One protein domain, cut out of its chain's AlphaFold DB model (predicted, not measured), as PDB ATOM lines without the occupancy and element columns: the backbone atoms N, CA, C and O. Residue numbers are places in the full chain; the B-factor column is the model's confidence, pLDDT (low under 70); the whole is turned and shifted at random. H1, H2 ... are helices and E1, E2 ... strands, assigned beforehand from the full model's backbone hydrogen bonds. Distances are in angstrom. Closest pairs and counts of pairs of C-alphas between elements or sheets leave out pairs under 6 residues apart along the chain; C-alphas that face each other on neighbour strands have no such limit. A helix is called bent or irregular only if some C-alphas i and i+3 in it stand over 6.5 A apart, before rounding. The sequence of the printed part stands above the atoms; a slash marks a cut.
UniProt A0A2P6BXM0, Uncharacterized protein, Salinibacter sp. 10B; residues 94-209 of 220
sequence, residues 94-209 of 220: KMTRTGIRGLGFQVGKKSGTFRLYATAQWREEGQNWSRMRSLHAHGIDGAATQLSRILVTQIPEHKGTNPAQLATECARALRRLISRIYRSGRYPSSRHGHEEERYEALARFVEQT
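This is residues 94 to 209 of the 220 residues of an uncharacterized protein of Salinibacter sp. 10B (UniProt A0A2P6BXM0). A strongly twisted sheet of three strands, E1, E2 and E3, makes one layer, and the helices H1, H2 and H3 cover one of its faces as the second, so two layers in all. H1 and H2 pack on each other at a steep angle, and H3 crosses E1 and E2. The printed part has 116 residues, with three named strands and then three named helices; the class is mixed, and the antiparallel sheet, in the order E1 - E2 - E3, is a meander, each strand the antiparallel neighbour of the one before. It is compact, with a radius of gyration of the C-alphas of 14.0 A and spans of 40 by 30 by 26 A.

Begin at edge strand E1, residues 103 to 110, which forms a hairpin with inner strand E2, residues 113 to 124; look for N 106 and O 117 at 2.9 A. E1 bends by 58 degrees at residue 107, E2 by 65 degrees at residue 116. E2 forms a hairpin with edge strand E3, residues 127 to 134, with N 120 and O 131 at 2.8 A. H1, residues 135 to 154, is on the sheet; its closest C-alphas to E2 are Leu 135 and Tyr 117, 5.4 A. H1 is irregular, C-alphas 137 and 140 being 9.2 A apart, with a kink of 71 degrees near residue 142. H2, residues 163 to 183, is on the sheet at a height of 8.9 A and touches H1, closest at the C-alphas of Thr 145 and Ala 167, 4.6 A, at a steep tilt of 50 degrees, opposite ways. H3, residues 195 to 208, is on the sheet at a height of 7.5 A and runs across the strands, at 68 degrees to E2 on the local plane. H2 touches H3 with residues 178 to 182 alone; the closest C-alphas are those of Tyr 182 and Ala 203, 6.2 A. Every O i to N i+4 pair is within hydrogen-bond range in H2 and H3, and 12 of 16 are in H1.

Find C-alpha 103 at (49.114, -46.000, 21.560), where E1 begins. E2 runs 31.3 A from first to last C-alpha, E3 23.4 A and H1 21.4 A. H2 runs 29.9 A from C-alpha 163 at (39.871, -54.444, 26.390), and H3 ends at C-alpha 208, at (33.732, -29.542, 15.847).

The two C-alphas farthest apart, those of Glu 125 and Glu 207, are 41.2 A apart. The printed part has no cut, and the link from H2 to H3, 11 residues, is long. Look for pLDDT under 70 at residues 94 to 97 and 190 to 192; the mean of the printed part is 87.3.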
ATOM      1  N   LYS A  94      59.538 -46.560  26.149       41.91
ATOM      2  CA  LYS A  94      59.267 -45.277  26.796       41.91
ATOM      3  C   LYS A  94      58.129 -44.570  26.085       41.91
ATOM      4  O   LYS A  94      58.348 -43.803  25.158       41.91
ATOM      5  N   MET A  95      56.931 -44.836  26.600       50.03
ATOM      6  CA  MET A  95      55.727 -44.010  26.535       50.03
ATOM      7  C   MET A  95      55.638 -43.134  25.282       50.03
ATOM      8  O   MET A  95      56.178 -42.028  25.200       50.03
ATOM      9  N   THR A  96      54.838 -43.598  24.326       65.12
ATOM     10  CA  THR A  96      54.192 -42.720  23.348       65.12
ATOM     11  C   THR A  96      53.664 -41.454  24.043       65.12
ATOM     12  O   THR A  96      53.346 -41.468  25.231       65.12
ATOM     13  N   ARG A  97      53.510 -40.333  23.324       68.56
ATOM     14  CA  ARG A  97      53.024 -39.059  23.910       68.56
ATOM     15  C   ARG A  97      51.673 -39.163  24.648       68.56
ATOM     16  O   ARG A  97      51.285 -38.219  25.327       68.56
ATOM     17  N   THR A  98      50.952 -40.272  24.481       79.75
ATOM     18  CA  THR A  98      49.695 -40.586  25.171       79.75
ATOM     19  C   THR A  98      49.908 -41.186  26.568       79.75
ATOM     20  O   THR A  98      48.984 -41.177  27.370       79.75
ATOM     21  N   GLY A  99      51.099 -41.702  26.884       77.44
ATOM     22  CA  GLY A  99      51.367 -42.418  28.130       77.44
ATOM     23  C   GLY A  99      50.851 -43.864  28.148       77.44
ATOM     24  O   GLY A  99      50.886 -44.502  29.193       77.44
ATOM     25  N   ILE A 100      50.388 -44.407  27.017       84.06
ATOM     26  CA  ILE A 100      49.964 -45.811  26.904       84.06
ATOM     27  C   ILE A 100      50.857 -46.515  25.887       84.06
ATOM     28  O   ILE A 100      50.902 -46.129  24.717       84.06
ATOM     29  N   ARG A 101      51.551 -47.571  26.327       84.94
ATOM     30  CA  ARG A 101      52.456 -48.383  25.499       84.94
ATOM     31  C   ARG A 101      51.776 -48.771  24.180       84.94
ATOM     32  O   ARG A 101      50.693 -49.352  24.182       84.94
ATOM     33  N   GLY A 102      52.401 -48.398  23.062       87.31
ATOM     34  CA  GLY A 102      51.919 -48.668  21.705       87.31
ATOM     35  C   GLY A 102      50.799 -47.759  21.183       87.31
ATOM     36  O   GLY A 102      50.527 -47.787  19.986       87.31
ATOM     37  N   LEU A 103      50.166 -46.919  22.009       91.88
ATOM     38  CA  LEU A 103      49.114 -46.000  21.560       91.88
ATOM     39  C   LEU A 103      49.697 -44.660  21.096       91.88
ATOM     40  O   LEU A 103      50.208 -43.886  21.897       91.88
ATOM     41  N   GLY A 104      49.554 -44.322  19.824       90.94
ATOM     42  CA  GLY A 104      50.000 -43.057  19.247       90.94
ATOM     43  C   GLY A 104      48.861 -42.181  18.727       90.94
ATOM     44  O   GLY A 104      47.711 -42.604  18.593       90.94
ATOM     45  N   PHE A 105      49.221 -40.944  18.399       91.06
ATOM     46  CA  PHE A 105      48.368 -39.960  17.744       91.06
ATOM     47  C   PHE A 105      49.164 -39.267  16.643       91.06
ATOM     48  O   PHE A 105      50.321 -38.896  16.854       91.06
ATOM     49  N   GLN A 106      48.542 -39.065  15.485       90.56
ATOM     50  CA  GLN A 106      49.144 -38.316  14.389       90.56
ATOM     51  C   GLN A 106      48.097 -37.603  13.532       90.56
ATOM     52  O   GLN A 106      46.965 -38.061  13.383       90.56
ATOM     53  N   VAL A 107      48.522 -36.504  12.913       91.50
ATOM     54  CA  VAL A 107      47.796 -35.827  11.837       91.50
ATOM     55  C   VAL A 107      48.487 -36.181  10.525       91.50
ATOM     56  O   VAL A 107      49.662 -35.865  10.333       91.50
ATOM     57  N   GLY A 108      47.784 -36.900   9.655       87.81
ATOM     58  CA  GLY A 108      48.312 -37.417   8.391       87.81
ATOM     59  C   GLY A 108      47.523 -36.897   7.197       87.81
ATOM     60  O   GLY A 108      46.323 -36.652   7.305       87.81
ATOM     61  N   LYS A 109      48.185 -36.737   6.049       88.06
ATOM     62  CA  LYS A 109      47.549 -36.298   4.801       88.06
ATOM     63  C   LYS A 109      47.018 -37.517   4.043       88.06
ATOM     64  O   LYS A 109      47.784 -38.422   3.725       88.06
ATOM     65  N   LYS A 110      45.715 -37.550   3.749       82.94
ATOM     66  CA  LYS A 110      45.078 -38.568   2.898       82.94
ATOM     67  C   LYS A 110      44.268 -37.870   1.813       82.94
ATOM     68  O   LYS A 110      43.395 -37.068   2.130       82.94
ATOM     69  N   SER A 111      44.562 -38.181   0.549       85.06
ATOM     70  CA  SER A 111      43.900 -37.576  -0.619       85.06
ATOM     71  C   SER A 111      43.912 -36.040  -0.580       85.06
ATOM     72  O   SER A 111      42.896 -35.396  -0.799       85.06
ATOM     73  N   GLY A 112      45.056 -35.448  -0.219       86.62
ATOM     74  CA  GLY A 112      45.231 -33.992  -0.151       86.62
ATOM     75  C   GLY A 112      44.752 -33.327   1.145       86.62
ATOM     76  O   GLY A 112      45.195 -32.223   1.436       86.62
ATOM     77  N   THR A 113      43.942 -33.992   1.971       89.44
ATOM     78  CA  THR A 113      43.408 -33.414   3.217       89.44
ATOM     79  C   THR A 113      44.091 -33.998   4.452       89.44
ATOM     80  O   THR A 113      44.240 -35.218   4.574       89.44
ATOM     81  N   PHE A 114      44.472 -33.143   5.403       92.44
ATOM     82  CA  PHE A 114      44.938 -33.588   6.715       92.44
ATOM     83  C   PHE A 114      43.785 -34.124   7.561       92.44
ATOM     84  O   PHE A 114      42.719 -33.519   7.651       92.44
ATOM     85  N   ARG A 115      44.008 -35.285   8.173       93.06
ATOM     86  CA  ARG A 115      43.054 -35.983   9.032       93.06
ATOM     87  C   ARG A 115      43.745 -36.494  10.283       93.06
ATOM     88  O   ARG A 115      44.941 -36.793  10.271       93.06
ATOM     89  N   LEU A 116      42.972 -36.617  11.352       94.38
ATOM     90  CA  LEU A 116      43.458 -37.099  12.636       94.38
ATOM     91  C   LEU A 116      43.324 -38.617  12.740       94.38
ATOM     92  O   LEU A 116      42.285 -39.196  12.404       94.38
ATOM     93  N   TYR A 117      44.369 -39.248  13.268       94.75
ATOM     94  CA  TYR A 117      44.446 -40.688  13.453       94.75
ATOM     95  C   TYR A 117      44.963 -41.040  14.846       94.75
ATOM     96  O   TYR A 117      45.978 -40.506  15.296       94.75
ATOM     97  N   ALA A 118      44.310 -42.009  15.483       94.94
ATOM     98  CA  ALA A 118      44.922 -42.785  16.553       94.94
ATOM     99  C   ALA A 118      45.633 -44.003  15.953       94.94
ATOM    100  O   ALA A 118      45.194 -44.551  14.934       94.94
ATOM    101  N   THR A 119      46.728 -44.429  16.575       93.75
ATOM    102  CA  THR A 119      47.542 -45.544  16.083       93.75
ATOM    103  C   THR A 119      47.834 -46.548  17.186       93.75
ATOM    104  O   THR A 119      48.149 -46.145  18.296       93.75
ATOM    105  N   ALA A 120      47.795 -47.839  16.875       92.38
ATOM    106  CA  ALA A 120      48.480 -48.868  17.651       92.38
ATOM    107  C   ALA A 120      49.785 -49.216  16.931       92.38
ATOM    108  O   ALA A 120      49.771 -49.393  15.712       92.38
ATOM    109  N   GLN A 121      50.891 -49.282  17.659       88.69
ATOM    110  CA  GLN A 121      52.221 -49.616  17.159       88.69
ATOM    111  C   GLN A 121      52.809 -50.716  18.040       88.69
ATOM    112  O   GLN A 121      52.762 -50.609  19.264       88.69
ATOM    113  N   TRP A 122      53.348 -51.758  17.419       88.50
ATOM    114  CA  TRP A 122      53.997 -52.866  18.112       88.50
ATOM    115  C   TRP A 122      55.163 -53.390  17.277       88.50
ATOM    116  O   TRP A 122      55.326 -53.017  16.110       88.50
ATOM    117  N   ARG A 123      55.991 -54.227  17.896       81.62
ATOM    118  CA  ARG A 123      57.110 -54.893  17.240       81.62
ATOM    119  C   ARG A 123      56.905 -56.396  17.332       81.62
ATOM    120  O   ARG A 123      56.591 -56.896  18.403       81.62
ATOM    121  N   GLU A 124      57.090 -57.081  16.218       80.44
ATOM    122  CA  GLU A 124      56.958 -58.531  16.099       80.44
ATOM    123  C   GLU A 124      58.063 -59.017  15.162       80.44
ATOM    124  O   GLU A 124      58.279 -58.412  14.113       80.44
ATOM    125  N   GLU A 125      58.824 -60.033  15.584       83.56
ATOM    126  CA  GLU A 125      59.918 -60.637  14.799       83.56
ATOM    127  C   GLU A 125      60.930 -59.615  14.240       83.56
ATOM    128  O   GLU A 125      61.365 -59.666  13.094       83.56
ATOM    129  N   GLY A 126      61.288 -58.615  15.050       74.56
ATOM    130  CA  GLY A 126      62.217 -57.558  14.642       74.56
ATOM    131  C   GLY A 126      61.603 -56.480  13.737       74.56
ATOM    132  O   GLY A 126      62.220 -55.424  13.573       74.56
ATOM    133  N   GLN A 127      60.373 -56.655  13.247       75.56
ATOM    134  CA  GLN A 127      59.670 -55.715  12.377       75.56
ATOM    135  C   GLN A 127      58.689 -54.821  13.150       75.56
ATOM    136  O   GLN A 127      58.024 -55.248  14.089       75.56
ATOM    137  N   ASN A 128      58.589 -53.551  12.743       77.88
ATOM    138  CA  ASN A 128      57.613 -52.616  13.303       77.88
ATOM    139  C   ASN A 128      56.293 -52.690  12.535       77.88
ATOM    140  O   ASN A 128      56.257 -52.485  11.320       77.88
ATOM    141  N   TRP A 129      55.209 -52.875  13.274       85.31
ATOM    142  CA  TRP A 129      53.851 -52.922  12.760       85.31
ATOM    143  C   TRP A 129      53.036 -51.750  13.290       85.31
ATOM    144  O   TRP A 129      53.278 -51.219  14.377       85.31
ATOM    145  N   SER A 130      52.049 -51.315  12.505       88.19
ATOM    146  CA  SER A 130      51.119 -50.293  12.964       88.19
ATOM    147  C   SER A 130      49.724 -50.459  12.383       88.19
ATOM    148  O   SER A 130      49.539 -50.882  11.242       88.19
ATOM    149  N   ARG A 131      48.721 -50.074  13.171       92.81
ATOM    150  CA  ARG A 131      47.325 -49.986  12.749       92.81
ATOM    151  C   ARG A 131      46.791 -48.602  13.068       92.81
ATOM    152  O   ARG A 131      46.937 -48.125  14.186       92.81
ATOM    153  N   MET A 132      46.138 -47.969  12.099       92.94
ATOM    154  CA  MET A 132      45.605 -46.614  12.242       92.94
ATOM    155  C   MET A 132      44.076 -46.621  12.226       92.94
ATOM    156  O   MET A 132      43.452 -47.422  11.519       92.94
ATOM    157  N   ARG A 133      43.464 -45.710  12.983       95.81
ATOM    158  CA  ARG A 133      42.020 -45.454  12.974       95.81
ATOM    159  C   ARG A 133      41.751 -43.965  12.861       95.81
ATOM    160  O   ARG A 133      42.300 -43.171  13.617       95.81
ATOM    161  N   SER A 134      40.923 -43.608  11.881       94.00
ATOM    162  CA  SER A 134      40.520 -42.224  11.627       94.00
ATOM    163  C   SER A 134      39.598 -41.745  12.740       94.00
ATOM    164  O   SER A 134      38.528 -42.325  12.934       94.00
ATOM    165  N   LEU A 135      39.975 -40.662  13.418       94.38
ATOM    166  CA  LEU A 135      39.134 -40.064  14.457       94.38
ATOM    167  C   LEU A 135      37.868 -39.438  13.865       94.38
ATOM    168  O   LEU A 135      36.819 -39.482  14.490       94.38
ATOM    169  N   HIS A 136      37.922 -38.968  12.616       90.88
ATOM    170  CA  HIS A 136      36.743 -38.449  11.911       90.88
ATOM    171  C   HIS A 136      35.700 -39.528  11.585       90.88
ATOM    172  O   HIS A 136      34.540 -39.206  11.381       90.88
ATOM    173  N   ALA A 137      36.112 -40.798  11.473       90.38
ATOM    174  CA  ALA A 137      35.206 -41.881  11.075       90.38
ATOM    175  C   ALA A 137      34.621 -42.628  12.279       90.38
ATOM    176  O   ALA A 137      33.524 -43.167  12.194       90.38
ATOM    177  N   HIS A 138      35.369 -42.701  13.380       89.38
ATOM    178  CA  HIS A 138      35.009 -43.527  14.534       89.38
ATOM    179  C   HIS A 138      34.832 -42.724  15.827       89.38
ATOM    180  O   HIS A 138      34.490 -43.305  16.855       89.38
ATOM    181  N   GLY A 139      35.118 -41.420  15.814       92.56
ATOM    182  CA  GLY A 139      35.319 -40.654  17.038       92.56
ATOM    183  C   GLY A 139      36.529 -41.151  17.838       92.56
ATOM    184  O   GLY A 139      37.228 -42.095  17.453       92.56
ATOM    185  N   ILE A 140      36.783 -40.509  18.978       94.25
ATOM    186  CA  ILE A 140      37.881 -40.901  19.871       94.25
ATOM    187  C   ILE A 140      37.577 -42.246  20.539       94.25
ATOM    188  O   ILE A 140      38.425 -43.135  20.513       94.25
ATOM    189  N   ASP A 141      36.369 -42.435  21.075       94.62
ATOM    190  CA  ASP A 141      36.011 -43.659  21.807       94.62
ATOM    191  C   ASP A 141      35.937 -44.885  20.896       94.62
ATOM    192  O   ASP A 141      36.439 -45.956  21.244       94.62
ATOM    193  N   GLY A 142      35.369 -44.735  19.694       94.19
ATOM    194  CA  GLY A 142      35.305 -45.827  18.726       94.19
ATOM    195  C   GLY A 142      36.690 -46.224  18.215       94.19
ATOM    196  O   GLY A 142      36.984 -47.415  18.096       94.19
ATOM    197  N   ALA A 143      37.578 -45.251  17.975       96.12
ATOM    198  CA  ALA A 143      38.968 -45.537  17.626       96.12
ATOM    199  C   ALA A 143      39.710 -46.232  18.780       96.12
ATOM    200  O   ALA A 143      40.360 -47.253  18.555       96.12
ATOM    201  N   ALA A 144      39.571 -45.730  20.009       96.00
ATOM    202  CA  ALA A 144      40.193 -46.305  21.199       96.00
ATOM    203  C   ALA A 144      39.727 -47.745  21.464       96.00
ATOM    204  O   ALA A 144      40.555 -48.611  21.720       96.00
ATOM    205  N   THR A 145      38.432 -48.026  21.307       97.06
ATOM    206  CA  THR A 145      37.858 -49.374  21.467       97.06
ATOM    207  C   THR A 145      38.428 -50.376  20.468       97.06
ATOM    208  O   THR A 145      38.687 -51.530  20.801       97.06
ATOM    209  N   GLN A 146      38.628 -49.958  19.218       96.62
ATOM    210  CA  GLN A 146      39.204 -50.844  18.210       96.62
ATOM    211  C   GLN A 146      40.699 -51.069  18.431       96.62
ATOM    212  O   GLN A 146      41.189 -52.178  18.219       96.62
ATOM    213  N   LEU A 147      41.427 -50.027  18.833       96.12
ATOM    214  CA  LEU A 147      42.863 -50.121  19.069       96.12
ATOM    215  C   LEU A 147      43.179 -50.867  20.368       96.12
ATOM    216  O   LEU A 147      44.137 -51.628  20.366       96.12
ATOM    217  N   SER A 148      42.371 -50.748  21.426       95.81
ATOM    218  CA  SER A 148      42.612 -51.453  22.695       95.81
ATOM    219  C   SER A 148      42.652 -52.969  22.517       95.81
ATOM    220  O   SER A 148      43.511 -53.628  23.090       95.81
ATOM    221  N   ARG A 149      41.798 -53.522  21.647       95.19
ATOM    222  CA  ARG A 149      41.830 -54.948  21.286       95.19
ATOM    223  C   ARG A 149      43.172 -55.340  20.669       95.19
ATOM    224  O   ARG A 149      43.734 -56.357  21.045       95.19
ATOM    225  N   ILE A 150      43.703 -54.512  19.769       94.06
ATOM    226  CA  ILE A 150      45.016 -54.742  19.149       94.06
ATOM    227  C   ILE A 150      46.116 -54.659  20.204       94.06
ATOM    228  O   ILE A 150      46.974 -55.530  20.238       94.06
ATOM    229  N   LEU A 151      46.076 -53.649  21.073       92.69
ATOM    230  CA  LEU A 151      47.064 -53.471  22.134       92.69
ATOM    231  C   LEU A 151      47.095 -54.689  23.074       92.69
ATOM    232  O   LEU A 151      48.171 -55.217  23.313       92.69
ATOM    233  N   VAL A 152      45.939 -55.195  23.522       94.62
ATOM    234  CA  VAL A 152      45.861 -56.404  24.370       94.62
ATOM    235  C   VAL A 152      46.399 -57.649  23.660       94.62
ATOM    236  O   VAL A 152      47.028 -58.490  24.294       94.62
ATOM    237  N   THR A 153      46.146 -57.793  22.355       92.75
ATOM    238  CA  THR A 153      46.601 -58.966  21.593       92.75
ATOM    239  C   THR A 153      48.094 -58.920  21.272       92.75
ATOM    240  O   THR A 153      48.747 -59.955  21.319       92.75
ATOM    241  N   GLN A 154      48.618 -57.749  20.916       91.88
ATOM    242  CA  GLN A 154      49.927 -57.612  20.267       91.88
ATOM    243  C   GLN A 154      51.037 -57.126  21.203       91.88
ATOM    244  O   GLN A 154      52.209 -57.194  20.847       91.88
ATOM    245  N   ILE A 155      50.692 -56.596  22.379       87.62
ATOM    246  CA  ILE A 155      51.656 -55.996  23.306       87.62
ATOM    247  C   ILE A 155      51.608 -56.763  24.634       87.62
ATOM    248  O   ILE A 155      50.583 -56.708  25.322       87.62
ATOM    249  N   PRO A 156      52.691 -57.471  25.013       85.38
ATOM    250  CA  PRO A 156      52.740 -58.292  26.224       85.38
ATOM    251  C   PRO A 156      52.325 -57.560  27.506       85.38
ATOM    252  O   PRO A 156      51.658 -58.146  28.352       85.38
ATOM    253  N   GLU A 157      52.659 -56.278  27.629       85.06
ATOM    254  CA  GLU A 157      52.370 -55.437  28.795       85.06
ATOM    255  C   GLU A 157      50.869 -55.204  29.018       85.06
ATOM    256  O   GLU A 157      50.453 -54.907  30.135       85.06
ATOM    257  N   HIS A 158      50.049 -55.367  27.977       87.75
ATOM    258  CA  HIS A 158      48.590 -55.240  28.067       87.75
ATOM    259  C   HIS A 158      47.887 -56.596  28.186       87.75
ATOM    260  O   HIS A 158      46.658 -56.642  28.315       87.75
ATOM    261  N   LYS A 159      48.629 -57.709  28.140       86.38
ATOM    262  CA  LYS A 159      48.061 -59.061  28.164       86.38
ATOM    263  C   LYS A 159      47.281 -59.289  29.460       86.38
ATOM    264  O   LYS A 159      47.780 -59.058  30.554       86.38
ATOM    265  N   GLY A 160      46.041 -59.759  29.331       83.50
ATOM    266  CA  GLY A 160      45.142 -59.989  30.470       83.50
ATOM    267  C   GLY A 160      44.366 -58.753  30.936       83.50
ATOM    268  O   GLY A 160      43.460 -58.889  31.754       83.50
ATOM    269  N   THR A 161      44.642 -57.569  30.381       90.12
ATOM    270  CA  THR A 161      43.825 -56.374  30.638       90.12
ATOM    271  C   THR A 161      42.477 -56.497  29.932       90.12
ATOM    272  O   THR A 161      42.402 -56.942  28.786       90.12
ATOM    273  N   ASN A 162      41.395 -56.058  30.585       92.62
ATOM    274  CA  ASN A 162      40.083 -55.985  29.947       92.62
ATOM    275  C   ASN A 162      40.117 -54.959  28.789       92.62
ATOM    276  O   ASN A 162      40.342 -53.770  29.043       92.62
ATOM    277  N   PRO A 163      39.831 -55.357  27.531       91.12
ATOM    278  CA  PRO A 163      39.871 -54.444  26.390       91.12
ATOM    279  C   PRO A 163      38.943 -53.231  26.516       91.12
ATOM    280  O   PRO A 163      39.245 -52.183  25.945       91.12
ATOM    281  N   ALA A 164      37.825 -53.351  27.239       93.25
ATOM    282  CA  ALA A 164      36.906 -52.239  27.477       93.25
ATOM    283  C   ALA A 164      37.501 -51.210  28.449       93.25
ATOM    284  O   ALA A 164      37.427 -50.012  28.194       93.25
ATOM    285  N   GLN A 165      38.165 -51.671  29.513       93.19
ATOM    286  CA  GLN A 165      38.870 -50.790  30.444       93.19
ATOM    287  C   GLN A 165      40.027 -50.071  29.741       93.19
ATOM    288  O   GLN A 165      40.117 -48.843  29.791       93.19
ATOM    289  N   LEU A 166      40.853 -50.819  28.998       94.12
ATOM    290  CA  LEU A 166      41.946 -50.227  28.227       94.12
ATOM    291  C   LEU A 166      41.419 -49.255  27.160       94.12
ATOM    292  O   LEU A 166      42.065 -48.249  26.881       94.12
ATOM    293  N   ALA A 167      40.236 -49.498  26.580       95.81
ATOM    294  CA  ALA A 167      39.606 -48.559  25.651       95.81
ATOM    295  C   ALA A 167      39.293 -47.217  26.321       95.81
ATOM    296  O   ALA A 167      39.605 -46.172  25.752       95.81
ATOM    297  N   THR A 168      38.723 -47.229  27.531       94.12
ATOM    298  CA  THR A 168      38.450 -46.010  28.304       94.12
ATOM    299  C   THR A 168      39.736 -45.238  28.605       94.12
ATOM    300  O   THR A 168      39.784 -44.018  28.424       94.12
ATOM    301  N   GLU A 169      40.800 -45.936  29.005       91.75
ATOM    302  CA  GLU A 169      42.110 -45.331  29.272       91.75
ATOM    303  C   GLU A 169      42.737 -44.746  27.999       91.75
ATOM    304  O   GLU A 169      43.147 -43.583  27.993       91.75
ATOM    305  N   CYS A 170      42.718 -45.494  26.892       93.69
ATOM    306  CA  CYS A 170      43.167 -45.031  25.576       93.69
ATOM    307  C   CYS A 170      42.428 -43.770  25.138       93.69
ATOM    308  O   CYS A 170      43.043 -42.805  24.682       93.69
ATOM    309  N   ALA A 171      41.106 -43.759  25.292       95.00
ATOM    310  CA  ALA A 171      40.287 -42.627  24.903       95.00
ATOM    311  C   ALA A 171      40.627 -41.390  25.748       95.00
ATOM    312  O   ALA A 171      40.795 -40.299  25.202       95.00
ATOM    313  N   ARG A 172      40.802 -41.545  27.068       91.62
ATOM    314  CA  ARG A 172      41.228 -40.458  27.968       91.62
ATOM    315  C   ARG A 172      42.609 -39.917  27.592       91.62
ATOM    316  O   ARG A 172      42.788 -38.705  27.496       91.62
ATOM    317  N   ALA A 173      43.565 -40.803  27.334       87.62
ATOM    318  CA  ALA A 173      44.924 -40.445  26.946       87.62
ATOM    319  C   ALA A 173      44.975 -39.675  25.614       87.62
ATOM    320  O   ALA A 173      45.665 -38.659  25.506       87.62
ATOM    321  N   LEU A 174      44.197 -40.111  24.616       92.31
ATOM    322  CA  LEU A 174      44.062 -39.408  23.337       92.31
ATOM    323  C   LEU A 174      43.460 -38.014  23.518       92.31
ATOM    324  O   LEU A 174      44.006 -37.056  22.976       92.31
ATOM    325  N   ARG A 175      42.383 -37.884  24.306       92.50
ATOM    326  CA  ARG A 175      41.770 -36.578  24.602       92.50
ATOM    327  C   ARG A 175      42.777 -35.622  25.232       92.50
ATOM    328  O   ARG A 175      42.959 -34.524  24.722       92.50
ATOM    329  N   ARG A 176      43.488 -36.061  26.276       86.38
ATOM    330  CA  ARG A 176      44.508 -35.248  26.962       86.38
ATOM    331  C   ARG A 176      45.606 -34.779  26.016       86.38
ATOM    332  O   ARG A 176      45.970 -33.606  26.033       86.38
ATOM    333  N   LEU A 177      46.117 -35.675  25.171       88.06
ATOM    334  CA  LEU A 177      47.155 -35.320  24.207       88.06
ATOM    335  C   LEU A 177      46.650 -34.316  23.164       88.06
ATOM    336  O   LEU A 177      47.331 -33.327  22.900       88.06
ATOM    337  N   ILE A 178      45.468 -34.548  22.588       89.81
ATOM    338  CA  ILE A 178      44.869 -33.647  21.594       89.81
ATOM    339  C   ILE A 178      44.627 -32.266  22.213       89.81
ATOM    340  O   ILE A 178      45.069 -31.270  21.643       89.81
ATOM    341  N   SER A 179      44.021 -32.205  23.404       85.75
ATOM    342  CA  SER A 179      43.786 -30.950  24.127       85.75
ATOM    343  C   SER A 179      45.090 -30.213  24.443       85.75
ATOM    344  O   SER A 179      45.161 -28.998  24.276       85.75
ATOM    345  N   ARG A 180      46.151 -30.927  24.847       84.00
ATOM    346  CA  ARG A 180      47.470 -30.328  25.106       84.00
ATOM    347  C   ARG A 180      48.083 -29.718  23.845       84.00
ATOM    348  O   ARG A 180      48.620 -28.616  23.908       84.00
ATOM    349  N   ILE A 181      48.003 -30.417  22.710       84.88
ATOM    350  CA  ILE A 181      48.508 -29.895  21.432       84.88
ATOM    351  C   ILE A 181      47.701 -28.661  21.017       84.88
ATOM    352  O   ILE A 181      48.304 -27.648  20.672       84.88
ATOM    353  N   TYR A 182      46.369 -28.716  21.117       88.75
ATOM    354  CA  TYR A 182      45.495 -27.583  20.806       88.75
ATOM    355  C   TYR A 182      45.860 -26.342  21.631       88.75
ATOM    356  O   TYR A 182      46.159 -25.295  21.071       88.75
ATOM    357  N   ARG A 183      45.965 -26.477  22.960       81.94
ATOM    358  CA  ARG A 183      46.327 -25.356  23.849       81.94
ATOM    359  C   ARG A 183      47.705 -24.776  23.588       81.94
ATOM    360  O   ARG A 183      47.926 -23.600  23.842       81.94
ATOM    361  N   SER A 184      48.638 -25.591  23.102       82.38
ATOM    362  CA  SER A 184      49.980 -25.106  22.788       82.38
ATOM    363  C   SER A 184      50.016 -24.162  21.582       82.38
ATOM    364  O   SER A 184      51.055 -23.556  21.333       82.38
ATOM    365  N   GLY A 185      48.923 -24.061  20.814       82.44
ATOM    366  CA  GLY A 185      48.839 -23.199  19.636       82.44
ATOM    367  C   GLY A 185      49.644 -23.694  18.433       82.44
ATOM    368  O   GLY A 185      49.667 -23.032  17.401       82.44
ATOM    369  N   ARG A 186      50.336 -24.836  18.551       83.38
ATOM    370  CA  ARG A 186      51.238 -25.352  17.516       83.38
ATOM    371  C   ARG A 186      51.254 -26.871  17.470       83.38
ATOM    372  O   ARG A 186      51.234 -27.548  18.497       83.38
ATOM    373  N   TYR A 187      51.356 -27.432  16.267       84.50
ATOM    374  CA  TYR A 187      51.604 -28.861  16.127       84.50
ATOM    375  C   TYR A 187      53.080 -29.170  16.432       84.50
ATOM    376  O   TYR A 187      53.955 -28.407  16.017       84.50
ATOM    377  N   PRO A 188      53.405 -30.273  17.133       75.69
ATOM    378  CA  PRO A 188      54.794 -30.612  17.407       75.69
ATOM    379  C   PRO A 188      55.594 -30.834  16.120       75.69
ATOM    380  O   PRO A 188      55.131 -31.547  15.227       75.69
ATOM    381  N   SER A 189      56.816 -30.300  16.080       71.06
ATOM    382  CA  SER A 189      57.714 -30.416  14.929       71.06
ATOM    383  C   SER A 189      57.910 -31.867  14.497       71.06
ATOM    384  O   SER A 189      58.068 -32.771  15.329       71.06
ATOM    385  N   SER A 190      57.911 -32.091  13.184       69.38
ATOM    386  CA  SER A 190      58.107 -33.416  12.602       69.38
ATOM    387  C   SER A 190      59.034 -33.359  11.391       69.38
ATOM    388  O   SER A 190      59.084 -32.368  10.673       69.38
ATOM    389  N   ARG A 191      59.708 -34.473  11.081       60.78
ATOM    390  CA  ARG A 191      60.550 -34.598   9.871       60.78
ATOM    391  C   ARG A 191      59.804 -34.361   8.547       60.78
ATOM    392  O   ARG A 191      60.430 -34.308   7.499       60.78
ATOM    393  N   HIS A 192      58.474 -34.341   8.590       66.81
ATOM    394  CA  HIS A 192      57.602 -34.257   7.426       66.81
ATOM    395  C   HIS A 192      57.054 -32.842   7.192       66.81
ATOM    396  O   HIS A 192      56.297 -32.674   6.243       66.81
ATOM    397  N   GLY A 193      57.379 -31.863   8.050       74.19
ATOM    398  CA  GLY A 193      56.876 -30.490   7.955       74.19
ATOM    399  C   GLY A 193      55.349 -30.367   8.061       74.19
ATOM    400  O   GLY A 193      54.655 -31.298   8.506       74.19
ATOM    401  N   HIS A 194      54.826 -29.234   7.582       86.81
ATOM    402  CA  HIS A 194      53.402 -28.866   7.577       86.81
ATOM    403  C   HIS A 194      52.801 -28.692   8.978       86.81
ATOM    404  O   HIS A 194      51.655 -29.067   9.221       86.81
ATOM    405  N   GLU A 195      53.579 -28.185   9.933       86.44
ATOM    406  CA  GLU A 195      53.145 -27.989  11.316       86.44
ATOM    407  C   GLU A 195      51.895 -27.102  11.411       86.44
ATOM    408  O   GLU A 195      50.980 -27.440  12.161       86.44
ATOM    409  N   GLU A 196      51.821 -26.035  10.612       87.25
ATOM    410  CA  GLU A 196      50.662 -25.134  10.548       87.25
ATOM    411  C   GLU A 196      49.417 -25.859  10.019       87.25
ATOM    412  O   GLU A 196      48.428 -25.979  10.737       87.25
ATOM    413  N   GLU A 197      49.486 -26.470   8.831       91.88
ATOM    414  CA  GLU A 197      48.361 -27.210   8.227       91.88
ATOM    415  C   GLU A 197      47.873 -28.371   9.125       91.88
ATOM    416  O   GLU A 197      46.676 -28.674   9.206       91.88
ATOM    417  N   ARG A 198      48.796 -29.042   9.830       92.25
ATOM    418  CA  ARG A 198      48.465 -30.099  10.801       92.25
ATOM    419  C   ARG A 198      47.775 -29.535  12.035       92.25
ATOM    420  O   ARG A 198      46.852 -30.175  12.544       92.25
ATOM    421  N   TYR A 199      48.230 -28.382  12.524       91.81
ATOM    422  CA  TYR A 199      47.598 -27.695  13.641       91.81
ATOM    423  C   TYR A 199      46.192 -27.230  13.261       91.81
ATOM    424  O   TYR A 199      45.258 -27.518  13.997       91.81
ATOM    425  N   GLU A 200      46.002 -26.630  12.087       93.62
ATOM    426  CA  GLU A 200      44.685 -26.204  11.597       93.62
ATOM    427  C   GLU A 200      43.693 -27.364  11.476       93.62
ATOM    428  O   GLU A 200      42.512 -27.230  11.797       93.62
ATOM    429  N   ALA A 201      44.148 -28.526  10.997       93.62
ATOM    430  CA  ALA A 201      43.308 -29.721  10.940       93.62
ATOM    431  C   ALA A 201      42.922 -30.215  12.343       93.62
ATOM    432  O   ALA A 201      41.793 -30.664  12.551       93.62
ATOM    433  N   LEU A 202      43.847 -30.121  13.303       93.31
ATOM    434  CA  LEU A 202      43.589 -30.441  14.702       93.31
ATOM    435  C   LEU A 202      42.611 -29.446  15.330       93.31
ATOM    436  O   LEU A 202      41.625 -29.891  15.903       93.31
ATOM    437  N   ALA A 203      42.835 -28.143  15.176       92.62
ATOM    438  CA  ALA A 203      41.977 -27.084  15.697       92.62
ATOM    439  C   ALA A 203      40.532 -27.248  15.216       92.62
ATOM    440  O   ALA A 203      39.627 -27.385  16.038       92.62
ATOM    441  N   ARG A 204      40.336 -27.412  13.899       92.88
ATOM    442  CA  ARG A 204      39.011 -27.680  13.318       92.88
ATOM    443  C   ARG A 204      38.352 -28.924  13.901       92.88
ATOM    444  O   ARG A 204      37.152 -28.923  14.154       92.88
ATOM    445  N   PHE A 205      39.114 -30.000  14.107       92.19
ATOM    446  CA  PHE A 205      38.573 -31.209  14.724       92.19
ATOM    447  C   PHE A 205      38.128 -30.968  16.173       92.19
ATOM    448  O   PHE A 205      37.067 -31.457  16.559       92.19
ATOM    449  N   VAL A 206      38.917 -30.233  16.965       90.06
ATOM    450  CA  VAL A 206      38.580 -29.910  18.360       90.06
ATOM    451  C   VAL A 206      37.322 -29.048  18.427       90.06
ATOM    452  O   VAL A 206      36.395 -29.396  19.149       90.06
ATOM    453  N   GLU A 207      37.254 -27.992  17.622       87.31
ATOM    454  CA  GLU A 207      36.119 -27.060  17.567       87.31
ATOM    455  C   GLU A 207      34.809 -27.742  17.148       87.31
ATOM    456  O   GLU A 207      33.735 -27.387  17.626       87.31
ATOM    457  N   GLN A 208      34.891 -28.761  16.291       86.38
ATOM    458  CA  GLN A 208      33.732 -29.542  15.847       86.38
ATOM    459  C   GLN A 208      33.339 -30.664  16.822       86.38
ATOM    460  O   GLN A 208      32.258 -31.239  16.691       86.38
ATOM    461  N   THR A 209      34.194 -31.005  17.792       78.00
ATOM    462  CA  THR A 209      33.981 -32.137  18.703       78.00
ATOM    463  C   THR A 209      33.635 -31.639  20.105       78.00
ATOM    464  O   THR A 209      34.515 -31.392  20.924       78.00
TER     465      THR A 209